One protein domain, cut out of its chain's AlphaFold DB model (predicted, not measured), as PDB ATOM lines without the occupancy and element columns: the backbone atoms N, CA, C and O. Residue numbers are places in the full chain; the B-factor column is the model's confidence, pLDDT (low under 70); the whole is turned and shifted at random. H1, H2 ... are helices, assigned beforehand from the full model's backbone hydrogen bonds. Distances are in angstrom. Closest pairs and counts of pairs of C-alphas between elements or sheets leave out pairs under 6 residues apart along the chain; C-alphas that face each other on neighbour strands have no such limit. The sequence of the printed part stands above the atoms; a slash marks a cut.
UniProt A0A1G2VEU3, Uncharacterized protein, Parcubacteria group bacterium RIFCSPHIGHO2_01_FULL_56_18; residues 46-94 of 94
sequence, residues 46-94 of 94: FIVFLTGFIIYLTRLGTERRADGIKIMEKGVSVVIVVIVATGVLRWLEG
ATOM      1  N   PHE A  46      -9.631  73.157  14.685       93.25
ATOM      2  CA  PHE A  46     -10.216  73.779  15.867       93.25
ATOM      3  C   PHE A  46     -11.455  73.028  16.376       93.25
ATOM      4  O   PHE A  46     -11.548  72.734  17.567       93.25
ATOM      5  N   ILE A  47     -12.380  72.642  15.491       95.81
ATOM      6  CA  ILE A  47     -13.580  71.869  15.862       95.81
ATOM      7  C   ILE A  47     -13.200  70.498  16.436       95.81
ATOM      8  O   ILE A  47     -13.754  70.074  17.454       95.81
ATOM      9  N   VAL A  48     -12.245  69.802  15.817       94.94
ATOM     10  CA  VAL A  48     -11.748  68.504  16.301       94.94
ATOM     11  C   VAL A  48     -11.110  68.662  17.680       94.94
ATOM     12  O   VAL A  48     -11.410  67.883  18.587       94.94
ATOM     13  N   PHE A  49     -10.295  69.701  17.871       95.62
ATOM     14  CA  PHE A  49      -9.686  70.002  19.162       95.62
ATOM     15  C   PHE A  49     -10.739  70.280  20.241       95.62
ATOM     16  O   PHE A  49     -10.699  69.658  21.302       95.62
ATOM     17  N   LEU A  50     -11.721  71.143  19.961       96.50
ATOM     18  CA  LEU A  50     -12.816  71.437  20.891       96.50
ATOM     19  C   LEU A  50     -13.634  70.193  21.226       96.50
ATOM     20  O   LEU A  50     -13.999  69.990  22.381       96.50
ATOM     21  N   THR A  51     -13.886  69.328  20.246       95.62
ATOM     22  CA  THR A  51     -14.596  68.065  20.470       95.62
ATOM     23  C   THR A  51     -13.826  67.178  21.449       95.62
ATOM     24  O   THR A  51     -14.400  66.680  22.420       95.62
ATOM     25  N   GLY A  52     -12.513  67.022  21.249       94.44
ATOM     26  CA  GLY A  52     -11.654  66.292  22.181       94.44
ATOM     27  C   GLY A  52     -11.622  66.928  23.573       94.44
ATOM     28  O   GLY A  52     -11.706  66.216  24.573       94.44
ATOM     29  N   PHE A  53     -11.600  68.261  23.642       94.50
ATOM     30  CA  PHE A  53     -11.617  69.014  24.895       94.50
ATOM     31  C   PHE A  53     -12.930  68.841  25.673       94.50
ATOM     32  O   PHE A  53     -12.910  68.592  26.878       94.50
ATOM     33  N   ILE A  54     -14.081  68.881  24.996       95.56
ATOM     34  CA  ILE A  54     -15.390  68.616  25.611       95.56
ATOM     35  C   ILE A  54     -15.444  67.183  26.154       95.56
ATOM     36  O   ILE A  54     -15.869  66.963  27.290       95.56
ATOM     37  N   ILE A  55     -14.978  66.196  25.383       93.06
ATOM     38  CA  ILE A  55     -14.934  64.792  25.826       93.06
ATOM     39  C   ILE A  55     -14.015  64.641  27.040       93.06
ATOM     40  O   ILE A  55     -14.357  63.948  27.994       93.06
ATOM     41  N   TYR A  56     -12.867  65.309  27.024       93.75
ATOM     42  CA  TYR A  56     -11.934  65.321  28.139       93.75
ATOM     43  C   TYR A  56     -12.582  65.864  29.422       93.75
ATOM     44  O   TYR A  56     -12.492  65.212  30.462       93.75
ATOM     45  N   LEU A  57     -13.266  67.013  29.347       94.31
ATOM     46  CA  LEU A  57     -13.919  67.640  30.502       94.31
ATOM     47  C   LEU A  57     -15.093  66.810  31.029       94.31
ATOM     48  O   LEU A  57     -15.216  66.595  32.231       94.31
ATOM     49  N   THR A  58     -15.934  66.298  30.131       93.88
ATOM     50  CA  THR A  58     -17.099  65.475  30.503       93.88
ATOM     51  C   THR A  58     -16.715  64.109  31.079       93.88
ATOM     52  O   THR A  58     -17.543  63.464  31.716       93.88
ATOM     53  N   ARG A  59     -15.467  63.660  30.880       91.38
ATOM     54  CA  ARG A  59     -14.954  62.363  31.355       91.38
ATOM     55  C   ARG A  59     -13.854  62.484  32.409       91.38
ATOM     56  O   ARG A  59     -13.121  61.515  32.636       91.38
ATOM     57  N   LEU A  60     -13.736  63.644  33.056       88.19
ATOM     58  CA  LEU A  60     -12.803  63.856  34.163       88.19
ATOM     59  C   LEU A  60     -12.997  62.789  35.255       88.19
ATOM     60  O   LEU A  60     -14.116  62.477  35.642       88.19
ATOM     61  N   GLY A  61     -11.889  62.210  35.725       81.06
ATOM     62  CA  GLY A  61     -11.900  61.157  36.748       81.06
ATOM     63  C   GLY A  61     -12.165  59.739  36.233       81.06
ATOM     64  O   GLY A  61     -12.144  58.804  37.025       81.06
ATOM     65  N   THR A  62     -12.365  59.548  34.925       87.06
ATOM     66  CA  THR A  62     -12.508  58.214  34.314       87.06
ATOM     67  C   THR A  62     -11.309  57.879  33.426       87.06
ATOM     68  O   THR A  62     -10.681  58.773  32.854       87.06
ATOM     69  N   GLU A  63     -11.025  56.589  33.226       83.88
ATOM     70  CA  GLU A  63      -9.976  56.136  32.290       83.88
ATOM     71  C   GLU A  63     -10.218  56.625  30.848       83.88
ATOM     72  O   GLU A  63      -9.287  56.844  30.073       83.88
ATOM     73  N   ARG A  64     -11.479  56.904  30.502       85.19
ATOM     74  CA  ARG A  64     -11.900  57.372  29.176       85.19
ATOM     75  C   ARG A  64     -11.555  58.841  28.895       85.19
ATOM     76  O   ARG A  64     -11.786  59.311  27.783       85.19
ATOM     77  N   ARG A  65     -10.980  59.572  29.859       88.50
ATOM     78  CA  ARG A  65     -10.381  60.907  29.649       88.50
ATOM     79  C   ARG A  65      -9.292  60.870  28.574       88.50
ATOM     80  O   ARG A  65      -9.167  61.817  27.798       88.50
ATOM     81  N   ALA A  66      -8.535  59.772  28.510       91.38
ATOM     82  CA  ALA A  66      -7.468  59.585  27.530       91.38
ATOM     83  C   ALA A  66      -7.982  59.631  26.080       91.38
ATOM     84  O   ALA A  66      -7.261  60.077  25.189       91.38
ATOM     85  N   ASP A  67      -9.239  59.244  25.837       91.44
ATOM     86  CA  ASP A  67      -9.853  59.318  24.508       91.44
ATOM     87  C   ASP A  67      -9.999  60.772  24.039       91.44
ATOM     88  O   ASP A  67      -9.718  61.084  22.882       91.44
ATOM     89  N   GLY A  68     -10.387  61.676  24.948       91.25
ATOM     90  CA  GLY A  68     -10.471  63.110  24.665       91.25
ATOM     91  C   GLY A  68      -9.110  63.696  24.296       91.25
ATOM     92  O   GLY A  68      -8.999  64.400  23.295       91.25
ATOM     93  N   ILE A  69      -8.057  63.317  25.032       93.81
ATOM     94  CA  ILE A  69      -6.673  63.741  24.754       93.81
ATOM     95  C   ILE A  69      -6.232  63.274  23.363       93.81
ATOM     96  O   ILE A  69      -5.775  64.091  22.570       93.81
ATOM     97  N   LYS A  70      -6.456  62.002  23.011       95.56
ATOM     98  CA  LYS A  70      -6.116  61.467  21.679       95.56
ATOM     99  C   LYS A  70      -6.836  62.202  20.545       95.56
ATOM    100  O   LYS A  70      -6.298  62.348  19.450       95.56
ATOM    101  N   ILE A  71      -8.073  62.645  20.769       94.00
ATOM    102  CA  ILE A  71      -8.816  63.443  19.781       94.00
ATOM    103  C   ILE A  71      -8.227  64.856  19.681       94.00
ATOM    104  O   ILE A  71      -8.051  65.360  18.572       94.00
ATOM    105  N   MET A  72      -7.868  65.475  20.810       96.06
ATOM    106  CA  MET A  72      -7.174  66.767  20.817       96.06
ATOM    107  C   MET A  72      -5.838  66.688  20.070       96.06
ATOM    108  O   MET A  72      -5.563  67.555  19.248       96.06
ATOM    109  N   GLU A  73      -5.051  65.629  20.278       95.69
ATOM    110  CA  GLU A  73      -3.788  65.379  19.566       95.69
ATOM    111  C   GLU A  73      -3.983  65.312  18.049       95.69
ATOM    112  O   GLU A  73      -3.215  65.914  17.297       95.69
ATOM    113  N   LYS A  74      -5.054  64.657  17.578       93.12
ATOM    114  CA  LYS A  74      -5.413  64.669  16.151       93.12
ATOM    115  C   LYS A  74      -5.694  66.086  15.660       93.12
ATOM    116  O   LYS A  74      -5.176  66.465  14.613       93.12
ATOM    117  N   GLY A  75      -6.446  66.883  16.421       92.38
ATOM    118  CA  GLY A  75      -6.673  68.298  16.108       92.38
ATOM    119  C   GLY A  75      -5.360  69.076  15.984       92.38
ATOM    120  O   GLY A  75      -5.129  69.734  14.973       92.38
ATOM    121  N   VAL A  76      -4.454  68.923  16.954       95.69
ATOM    122  CA  VAL A  76      -3.134  69.577  16.955       95.69
ATOM    123  C   VAL A  76      -2.284  69.150  15.756       95.69
ATOM    124  O   VAL A  76      -1.646  69.997  15.138       95.69
ATOM    125  N   SER A  77      -2.309  67.871  15.370       95.31
ATOM    126  CA  SER A  77      -1.564  67.401  14.193       95.31
ATOM    127  C   SER A  77      -1.990  68.119  12.907       95.31
ATOM    128  O   SER A  77      -1.141  68.499  12.103       95.31
ATOM    129  N   VAL A  78      -3.289  68.405  12.751       91.25
ATOM    130  CA  VAL A  78      -3.810  69.178  11.614       91.25
ATOM    131  C   VAL A  78      -3.394  70.647  11.721       91.25
ATOM    132  O   VAL A  78      -3.004  71.232  10.714       91.25
ATOM    133  N   VAL A  79      -3.393  71.238  12.924       93.06
ATOM    134  CA  VAL A  79      -2.895  72.613  13.132       93.06
ATOM    135  C   VAL A  79      -1.443  72.754  12.673       93.06
ATOM    136  O   VAL A  79      -1.117  73.729  12.002       93.06
ATOM    137  N   ILE A  80      -0.576  71.781  12.971       94.44
ATOM    138  CA  ILE A  80       0.829  71.810  12.530       94.44
ATOM    139  C   ILE A  80       0.916  71.865  11.000       94.44
ATOM    140  O   ILE A  80       1.648  72.691  10.457       94.44
ATOM    141  N   VAL A  81       0.129  71.045  10.296       93.81
ATOM    142  CA  VAL A  81       0.074  71.061   8.825       93.81
ATOM    143  C   VAL A  81      -0.386  72.425   8.305       93.81
ATOM    144  O   VAL A  81       0.210  72.961   7.374       93.81
ATOM    145  N   VAL A  82      -1.403  73.021   8.932       93.56
ATOM    146  CA  VAL A  82      -1.921  74.352   8.573       93.56
ATOM    147  C   VAL A  82      -0.868  75.445   8.786       93.56
ATOM    148  O   VAL A  82      -0.731  76.331   7.942       93.56
ATOM    149  N   ILE A  83      -0.086  75.381   9.869       93.81
ATOM    150  CA  ILE A  83       1.018  76.318  10.128       93.81
ATOM    151  C   ILE A  83       2.087  76.203   9.040       93.81
ATOM    152  O   ILE A  83       2.506  77.221   8.489       93.81
ATOM    153  N   VAL A  84       2.495  74.981   8.685       94.12
ATOM    154  CA  VAL A  84       3.476  74.755   7.612       94.12
ATOM    155  C   VAL A  84       2.943  75.279   6.276       94.12
ATOM    156  O   VAL A  84       3.644  76.024   5.594       94.12
ATOM    157  N   ALA A  85       1.687  74.980   5.934       91.00
ATOM    158  CA  ALA A  85       1.043  75.485   4.721       91.00
ATOM    159  C   ALA A  85       0.969  77.021   4.697       91.00
ATOM    160  O   ALA A  85       1.196  77.634   3.658       91.00
ATOM    161  N   THR A  86       0.725  77.652   5.849       92.50
ATOM    162  CA  THR A  86       0.745  79.117   5.992       92.50
ATOM    163  C   THR A  86       2.146  79.684   5.769       92.50
ATOM    164  O   THR A  86       2.286  80.716   5.120       92.50
ATOM    165  N   GLY A  87       3.188  79.011   6.263       91.00
ATOM    166  CA  GLY A  87       4.579  79.386   6.004       91.00
ATOM    167  C   GLY A  87       4.932  79.317   4.518       91.00
ATOM    168  O   GLY A  87       5.508  80.261   3.986       91.00
ATOM    169  N   VAL A  88       4.518  78.246   3.835       89.75
ATOM    170  CA  VAL A  88       4.700  78.093   2.380       89.75
ATOM    171  C   VAL A  88       3.941  79.171   1.614       89.75
ATOM    172  O   VAL A  88       4.508  79.790   0.721       89.75
ATOM    173  N   LEU A  89       2.687  79.443   1.983       88.44
ATOM    174  CA  LEU A  89       1.902  80.520   1.380       88.44
ATOM    175  C   LEU A  89       2.622  81.866   1.520       88.44
ATOM    176  O   LEU A  89       2.774  82.578   0.538       88.44
ATOM    177  N   ARG A  90       3.103  82.196   2.723       89.88
ATOM    178  CA  ARG A  90       3.840  83.445   2.957       89.88
ATOM    179  C   ARG A  90       5.138  83.533   2.168       89.88
ATOM    180  O   ARG A  90       5.515  84.629   1.782       89.88
ATOM    181  N   TRP A  91       5.811  82.408   1.945       89.31
ATOM    182  CA  TRP A  91       6.998  82.354   1.098       89.31
ATOM    183  C   TRP A  91       6.670  82.566  -0.386       89.31
ATOM    184  O   TRP A  91       7.454  83.188  -1.083       89.31
ATOM    185  N   LEU A  92       5.513  82.091  -0.860       83.94
ATOM    186  CA  LEU A  92       5.042  82.319  -2.233       83.94
ATOM    187  C   LEU A  92       4.505  83.741  -2.471       83.94
ATOM    188  O   LEU A  92       4.449  84.184  -3.613       83.94
ATOM    189  N   GLU A  93       4.052  84.420  -1.415       82.12
ATOM    190  CA  GLU A  93       3.541  85.799  -1.460       82.12
ATOM    191  C   GLU A  93       4.635  86.873  -1.320       82.12
ATOM    192  O   GLU A  93       4.347  88.048  -1.556       82.12
ATOM    193  N   GLY A  94       5.841  86.491  -0.882       66.44
ATOM    194  CA  GLY A  94       7.000  87.375  -0.702       66.44
ATOM    195  C   GLY A  94       7.927  87.388  -1.908       66.44
ATOM    196  O   GLY A  94       8.581  88.437  -2.096       66.44
TER     197      GLY A  94
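Overview. This is residues 46 to 94 of the 94 residues of an uncharacterized protein of Parcubacteria group bacterium RIFCSPHIGHO2_01_FULL_56_18 (UniProt A0A1G2VEU3). A lopsided helical hairpin: the shorter helix H1 folds back through a short link and lies side by side with the first part of the long helix H2, whose far part, residues 80 to 93, sticks out as a free arm. The arm and the hairpin together make a rod. The printed part has 49 residues with two named helices, H1 then H2, and no named strand; its class is all helix. It is only just extended, close to loose, with a radius of gyration of the C-alphas of 14.8 A and spans of 49 by 13 by 10 A.

Arrangement. H1, residues 46 to 58, and H2, residues 65 to 93, touch and form a helical hairpin. Their closest C-alphas, those of Gly 52 and Gly 68, are 4.2 A apart. Their lines stand at a shallow tilt of 19 degrees, and they run opposite ways. In both helices every O i to N i+4 pair is within hydrogen-bond range.

Along the chain. H1 begins at C-alpha 46 (-10.216, 73.779, 15.867) and is 18.2 A long from first to last C-alpha. H2 is 42.2 A long and ends at C-alpha 93 (3.541, 85.799, -1.460).

Size, cuts and confidence. The C-alphas of Thr 62 and Gly 94, the two farthest apart, are 49.6 A apart. The printed part has no cut, and its one link between helices is short. Residue 94, the chain's last, has a pLDDT under 70.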